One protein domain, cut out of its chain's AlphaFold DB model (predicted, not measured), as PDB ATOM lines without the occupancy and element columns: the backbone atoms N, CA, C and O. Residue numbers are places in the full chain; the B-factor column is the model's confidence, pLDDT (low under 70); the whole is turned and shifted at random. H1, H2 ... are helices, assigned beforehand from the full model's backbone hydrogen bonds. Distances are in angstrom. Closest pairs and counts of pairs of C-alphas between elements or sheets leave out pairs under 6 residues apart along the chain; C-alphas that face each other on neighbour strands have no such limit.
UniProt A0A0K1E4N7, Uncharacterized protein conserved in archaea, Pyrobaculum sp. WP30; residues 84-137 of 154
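This is residues 84 to 137 of the 154 residues of the protein "Uncharacterized protein conserved in archaea" of Pyrobaculum sp. WP30 (UniProt A0A0K1E4N7). From the first printed residue, one long, unbent helix, H1, runs nearly the whole length, and past its far end the short helix H2 turns off to the side, so that the two make a lopsided L. The printed part has 54 residues with two named helices, H1 then H2, and no named strand; its class is all helix. The whole is extended, with a radius of gyration of the C-alphas of 19.7 A and spans of 58 by 24 by 14 A.

Look first at H1, residues 84 to 122, of which 84 to 115 and 117 to 122 stand free. A tight link of 4 residues leads to H2, residues 127 to 135, which also stands free. H1 and H2 are apart, with no C-alpha of the one within 8 A of the other. In both helices every O i to N i+4 pair is within hydrogen-bond range.

Find C-alpha 84 at (48.730, 117.232, 38.014); from there H1 runs 56.8 A to C-alpha 122 at (72.087, 71.196, 14.250). H2 ends at C-alpha 135, at (66.567, 82.932, -3.924).

The C-alphas of Glu 84 and Gly 123 are the two farthest apart, at 58.1 A. The printed part has no cut. Its mean pLDDT is 93.9, and residue 137 alone is under 70.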
ATOM      1  N   GLU A  84      47.407 117.865  37.982       95.25
ATOM      2  CA  GLU A  84      48.730 117.232  38.014       95.25
ATOM      3  C   GLU A  84      48.694 115.784  38.530       95.25
ATOM      4  O   GLU A  84      49.375 114.914  37.994       95.25
ATOM      5  N   ASP A  85      47.877 115.492  39.543       97.31
ATOM      6  CA  ASP A  85      47.729 114.143  40.096       97.31
ATOM      7  C   ASP A  85      47.144 113.159  39.069       97.31
ATOM      8  O   ASP A  85      47.547 111.995  39.030       97.31
ATOM      9  N   MET A  86      46.237 113.628  38.205       95.44
ATOM     10  CA  MET A  86      45.701 112.842  37.095       95.44
ATOM     11  C   MET A  86      46.791 112.538  36.065       95.44
ATOM     12  O   MET A  86      46.924 111.387  35.653       95.44
ATOM     13  N   LEU A  87      47.614 113.529  35.712       94.06
ATOM     14  CA  LEU A  87      48.737 113.344  34.788       94.06
ATOM     15  C   LEU A  87      49.796 112.388  35.351       94.06
ATOM     16  O   LEU A  87      50.291 111.532  34.624       94.06
ATOM     17  N   ARG A  88      50.106 112.471  36.651       97.31
ATOM     18  CA  ARG A  88      51.045 111.550  37.317       97.31
ATOM     19  C   ARG A  88      50.552 110.107  37.282       97.31
ATOM     20  O   ARG A  88      51.326 109.210  36.951       97.31
ATOM     21  N   ARG A  89      49.268 109.879  37.587       97.50
ATOM     22  CA  ARG A  89      48.660 108.545  37.461       97.50
ATOM     23  C   ARG A  89      48.722 108.052  36.020       97.50
ATOM     24  O   ARG A  89      49.092 106.904  35.793       97.50
ATOM     25  N   LEU A  90      48.394 108.918  35.060       94.81
ATOM     26  CA  LEU A  90      48.403 108.558  33.650       94.81
ATOM     27  C   LEU A  90      49.800 108.178  33.148       94.81
ATOM     28  O   LEU A  90      49.952 107.123  32.539       94.81
ATOM     29  N   GLU A  91      50.820 108.987  33.442       95.38
ATOM     30  CA  GLU A  91      52.213 108.682  33.092       95.38
ATOM     31  C   GLU A  91      52.637 107.323  33.645       95.38
ATOM     32  O   GLU A  91      53.197 106.513  32.910       95.38
ATOM     33  N   THR A  92      52.316 107.040  34.910       98.19
ATOM     34  CA  THR A  92      52.704 105.778  35.545       98.19
ATOM     35  C   THR A  92      52.046 104.583  34.859       98.19
ATOM     36  O   THR A  92      52.743 103.624  34.533       98.19
ATOM     37  N   MET A  93      50.746 104.664  34.553       97.19
ATOM     38  CA  MET A  93      50.043 103.607  33.818       97.19
ATOM     39  C   MET A  93      50.632 103.392  32.416       97.19
ATOM     40  O   MET A  93      50.893 102.256  32.023       97.19
ATOM     41  N   LEU A  94      50.890 104.469  31.665       95.56
ATOM     42  CA  LEU A  94      51.477 104.373  30.323       95.56
ATOM     43  C   LEU A  94      52.891 103.789  30.356       95.56
ATOM     44  O   LEU A  94      53.231 102.949  29.526       95.56
ATOM     45  N   ARG A  95      53.707 104.191  31.335       97.56
ATOM     46  CA  ARG A  95      55.054 103.653  31.528       97.56
ATOM     47  C   ARG A  95      55.022 102.156  31.824       97.56
ATOM     48  O   ARG A  95      55.832 101.418  31.271       97.56
ATOM     49  N   GLU A  96      54.094 101.689  32.656       98.00
ATOM     50  CA  GLU A  96      53.929 100.257  32.932       98.00
ATOM     51  C   GLU A  96      53.542  99.466  31.678       98.00
ATOM     52  O   GLU A  96      54.103  98.398  31.428       98.00
ATOM     53  N   VAL A  97      52.628  99.997  30.859       96.25
ATOM     54  CA  VAL A  97      52.261  99.390  29.569       96.25
ATOM     55  C   VAL A  97      53.459  99.358  28.621       96.25
ATOM     56  O   VAL A  97      53.729  98.316  28.027       96.25
ATOM     57  N   ALA A  98      54.219 100.451  28.520       96.06
ATOM     58  CA  ALA A  98      55.408 100.526  27.674       96.06
ATOM     59  C   ALA A  98      56.474  99.502  28.093       96.06
ATOM     60  O   ALA A  98      57.001  98.781  27.248       96.06
ATOM     61  N   ILE A  99      56.744  99.379  29.397       97.75
ATOM     62  CA  ILE A  99      57.669  98.372  29.934       97.75
ATOM     63  C   ILE A  99      57.191  96.964  29.575       97.75
ATOM     64  O   ILE A  99      57.981  96.178  29.055       97.75
ATOM     65  N   LYS A 100      55.908  96.646  29.797       97.31
ATOM     66  CA  LYS A 100      55.345  95.331  29.446       97.31
ATOM     67  C   LYS A 100      55.468  95.039  27.953       97.31
ATOM     68  O   LYS A 100      55.827  93.928  27.579       97.31
ATOM     69  N   PHE A 101      55.209  96.024  27.098       95.44
ATOM     70  CA  PHE A 101      55.306  95.852  25.652       95.44
ATOM     71  C   PHE A 101      56.752  95.591  25.199       95.44
ATOM     72  O   PHE A 101      57.000  94.674  24.421       95.44
ATOM     73  N   ILE A 102      57.724  96.319  25.759       95.44
ATOM     74  CA  ILE A 102      59.154  96.073  25.513       95.44
ATOM     75  C   ILE A 102      59.569  94.688  26.030       95.44
ATOM     76  O   ILE A 102      60.338  93.989  25.378       95.44
ATOM     77  N   GLN A 103      59.051  94.251  27.181       97.75
ATOM     78  CA  GLN A 103      59.321  92.910  27.704       97.75
ATOM     79  C   GLN A 103      58.814  91.807  26.766       97.75
ATOM     80  O   GLN A 103      59.507  90.804  26.600       97.75
ATOM     81  N   VAL A 104      57.651  91.995  26.130       96.25
ATOM     82  CA  VAL A 104      57.133  91.070  25.107       96.25
ATOM     83  C   VAL A 104      58.098  90.978  23.922       96.25
ATOM     84  O   VAL A 104      58.434  89.869  23.505       96.25
ATOM     85  N   ASP A 105      58.592  92.113  23.421       94.62
ATOM     86  CA  ASP A 105      59.565  92.152  22.319       94.62
ATOM     87  C   ASP A 105      60.881  91.443  22.678       94.62
ATOM     88  O   ASP A 105      61.358  90.578  21.939       94.62
ATOM     89  N   VAL A 106      61.429  91.743  23.859       96.31
ATOM     90  CA  VAL A 106      62.657  91.118  24.367       96.31
ATOM     91  C   VAL A 106      62.490  89.607  24.500       96.31
ATOM     92  O   VAL A 106      63.375  88.859  24.070       96.31
ATOM     93  N   ALA A 107      61.379  89.146  25.081       96.44
ATOM     94  CA  ALA A 107      61.104  87.725  25.257       96.44
ATOM     95  C   ALA A 107      61.006  87.014  23.903       96.44
ATOM     96  O   ALA A 107      61.755  86.068  23.651       96.44
ATOM     97  N   HIS A 108      60.165  87.519  22.997       95.00
ATOM     98  CA  HIS A 108      59.939  86.882  21.703       95.00
ATOM     99  C   HIS A 108      61.199  86.869  20.828       95.00
ATOM    100  O   HIS A 108      61.550  85.845  20.236       95.00
ATOM    101  N   THR A 109      61.930  87.984  20.779       94.88
ATOM    102  CA  THR A 109      63.169  88.091  20.003       94.88
ATOM    103  C   THR A 109      64.256  87.175  20.563       94.88
ATOM    104  O   THR A 109      64.998  86.554  19.797       94.88
ATOM    105  N   SER A 110      64.348  87.044  21.891       96.19
ATOM    106  CA  SER A 110      65.286  86.115  22.533       96.19
ATOM    107  C   SER A 110      64.948  84.662  22.200       96.19
ATOM    108  O   SER A 110      65.835  83.918  21.781       96.19
ATOM    109  N   GLU A 111      63.674  84.272  22.292       97.06
ATOM    110  CA  GLU A 111      63.212  82.935  21.895       97.06
ATOM    111  C   GLU A 111      63.518  82.640  20.423       97.06
ATOM    112  O   GLU A 111      64.022  81.567  20.081       97.06
ATOM    113  N   TYR A 112      63.272  83.608  19.538       95.56
ATOM    114  CA  TYR A 112      63.548  83.460  18.114       95.56
ATOM    115  C   TYR A 112      65.050  83.324  17.826       95.56
ATOM    116  O   TYR A 112      65.463  82.449  17.060       95.56
ATOM    117  N   ARG A 113      65.896  84.130  18.479       96.12
ATOM    118  CA  ARG A 113      67.362  84.002  18.409       96.12
ATOM    119  C   ARG A 113      67.816  82.610  18.852       96.12
ATOM    120  O   ARG A 113      68.681  82.012  18.204       96.12
ATOM    121  N   ASP A 114      67.253  82.088  19.934       97.62
ATOM    122  CA  ASP A 114      67.624  80.781  20.476       97.62
ATOM    123  C   ASP A 114      67.187  79.645  19.536       97.62
ATOM    124  O   ASP A 114      67.958  78.710  19.295       97.62
ATOM    125  N   LEU A 115      66.015  79.775  18.902       96.06
ATOM    126  CA  LEU A 115      65.556  78.876  17.841       96.06
ATOM    127  C   LEU A 115      66.521  78.859  16.644       96.06
ATOM    128  O   LEU A 115      66.920  77.786  16.186       96.06
ATOM    129  N   LEU A 116      66.944  80.029  16.153       95.12
ATOM    130  CA  LEU A 116      67.921  80.117  15.060       95.12
ATOM    131  C   LEU A 116      69.284  79.539  15.460       95.12
ATOM    132  O   LEU A 116      69.922  78.839  14.671       95.12
ATOM    133  N   THR A 117      69.714  79.782  16.698       95.94
ATOM    134  CA  THR A 117      70.956  79.223  17.245       95.94
ATOM    135  C   THR A 117      70.913  77.698  17.261       95.94
ATOM    136  O   THR A 117      71.903  77.047  16.921       95.94
ATOM    137  N   LYS A 118      69.765  77.113  17.620       96.56
ATOM    138  CA  LYS A 118      69.550  75.666  17.570       96.56
ATOM    139  C   LYS A 118      69.688  75.132  16.143       96.56
ATOM    140  O   LYS A 118      70.465  74.205  15.930       96.56
ATOM    141  N   PHE A 119      69.027  75.751  15.166       95.81
ATOM    142  CA  PHE A 119      69.152  75.350  13.760       95.81
ATOM    143  C   PHE A 119      70.591  75.416  13.240       95.81
ATOM    144  O   PHE A 119      71.048  74.494  12.563       95.81
ATOM    145  N   ALA A 120      71.327  76.474  13.592       93.56
ATOM    146  CA  ALA A 120      72.728  76.622  13.213       93.56
ATOM    147  C   ALA A 120      73.607  75.510  13.810       93.56
ATOM    148  O   ALA A 120      74.429  74.936  13.100       93.56
ATOM    149  N   LYS A 121      73.405  75.168  15.090       95.94
ATOM    150  CA  LYS A 121      74.130  74.077  15.765       95.94
ATOM    151  C   LYS A 121      73.806  72.702  15.181       95.94
ATOM    152  O   LYS A 121      74.693  71.867  15.067       95.94
ATOM    153  N   GLU A 122      72.546  72.467  14.822       96.12
ATOM    154  CA  GLU A 122      72.087  71.196  14.250       96.12
ATOM    155  C   GLU A 122      72.415  71.055  12.755       96.12
ATOM    156  O   GLU A 122      72.284  69.962  12.201       96.12
ATOM    157  N   GLY A 123      72.814  72.144  12.089       93.88
ATOM    158  CA  GLY A 123      73.047  72.176  10.645       93.88
ATOM    159  C   GLY A 123      71.777  71.924   9.823       93.88
ATOM    160  O   GLY A 123      71.864  71.462   8.686       93.88
ATOM    161  N   LYS A 124      70.593  72.175  10.400       93.00
ATOM    162  CA  LYS A 124      69.283  71.889   9.796       93.00
ATOM    163  C   LYS A 124      68.343  73.072   9.986       93.00
ATOM    164  O   LYS A 124      68.195  73.582  11.089       93.00
ATOM    165  N   VAL A 125      67.670  73.468   8.911       93.94
ATOM    166  CA  VAL A 125      66.655  74.532   8.892       93.94
ATOM    167  C   VAL A 125      65.396  74.040   8.172       93.94
ATOM    168  O   VAL A 125      65.485  73.116   7.358       93.94
ATOM    169  N   PRO A 126      64.221  74.651   8.407       93.31
ATOM    170  CA  PRO A 126      63.033  74.383   7.603       93.31
ATOM    171  C   PRO A 126      63.275  74.647   6.109       93.31
ATOM    172  O   PRO A 126      63.867  75.664   5.745       93.31
ATOM    173  N   SER A 127      62.756  73.780   5.233       92.12
ATOM    174  CA  SER A 127      62.968  73.869   3.777       92.12
ATOM    175  C   SER A 127      62.547  75.217   3.187       92.12
ATOM    176  O   SER A 127      63.216  75.740   2.303       92.12
ATOM    177  N   VAL A 128      61.475  75.815   3.713       90.75
ATOM    178  CA  VAL A 128      60.996  77.138   3.284       90.75
ATOM    179  C   VAL A 128      62.051  78.223   3.526       90.75
ATOM    180  O   VAL A 128      62.291  79.048   2.649       90.75
ATOM    181  N   LEU A 129      62.726  78.199   4.681       90.12
ATOM    182  CA  LEU A 129      63.782  79.163   5.002       90.12
ATOM    183  C   LEU A 129      65.001  78.971   4.092       90.12
ATOM    184  O   LEU A 129      65.559  79.946   3.595       90.12
ATOM    185  N   MET A 130      65.384  77.717   3.839       91.69
ATOM    186  CA  MET A 130      66.481  77.390   2.926       91.69
ATOM    187  C   MET A 130      66.218  77.935   1.515       91.69
ATOM    188  O   MET A 130      67.064  78.639   0.967       91.69
ATOM    189  N   LEU A 131      65.037  77.653   0.955       90.94
ATOM    190  CA  LEU A 131      64.645  78.115  -0.379       90.94
ATOM    191  C   LEU A 131      64.605  79.646  -0.460       90.94
ATOM    192  O   LEU A 131      65.091  80.218  -1.431       90.94
ATOM    193  N   TYR A 132      64.084  80.312   0.575       88.31
ATOM    194  CA  TYR A 132      64.053  81.772   0.641       88.31
ATOM    195  C   TYR A 132      65.459  82.390   0.591       88.31
ATOM    196  O   TYR A 132      65.696  83.328  -0.168       88.31
ATOM    197  N   ILE A 133      66.409  81.856   1.367       87.50
ATOM    198  CA  ILE A 133      67.792  82.356   1.388       87.50
ATOM    199  C   ILE A 133      68.480  82.114   0.039       87.50
ATOM    200  O   ILE A 133      69.169  83.000  -0.455       87.50
ATOM    201  N   GLN A 134      68.270  80.947  -0.578       87.25
ATOM    202  CA  GLN A 134      68.859  80.603  -1.880       87.25
ATOM    203  C   GLN A 134      68.365  81.497  -3.026       87.25
ATOM    204  O   GLN A 134      69.099  81.715  -3.985       87.25
ATOM    205  N   GLN A 135      67.138  82.018  -2.931       84.19
ATOM    206  CA  GLN A 135      66.567  82.932  -3.924       84.19
ATOM    207  C   GLN A 135      66.981  84.396  -3.716       84.19
ATOM    208  O   GLN A 135      66.796  85.212  -4.620       84.19
ATOM    209  N   LYS A 136      67.534  84.761  -2.551       76.50
ATOM    210  CA  LYS A 136      67.983  86.135  -2.303       76.50
ATOM    211  C   LYS A 136      69.291  86.424  -3.057       76.50
ATOM    212  O   LYS A 136      70.242  85.652  -2.928       76.50
ATOM    213  N   PRO A 137      69.397  87.560  -3.779       65.94
ATOM    214  CA  PRO A 137      70.682  88.036  -4.283       65.94
ATOM    215  C   PRO A 137      71.675  88.160  -3.122       65.94
ATOM    216  O   PRO A 137      71.306  88.667  -2.059       65.94
TER     217      PRO A 137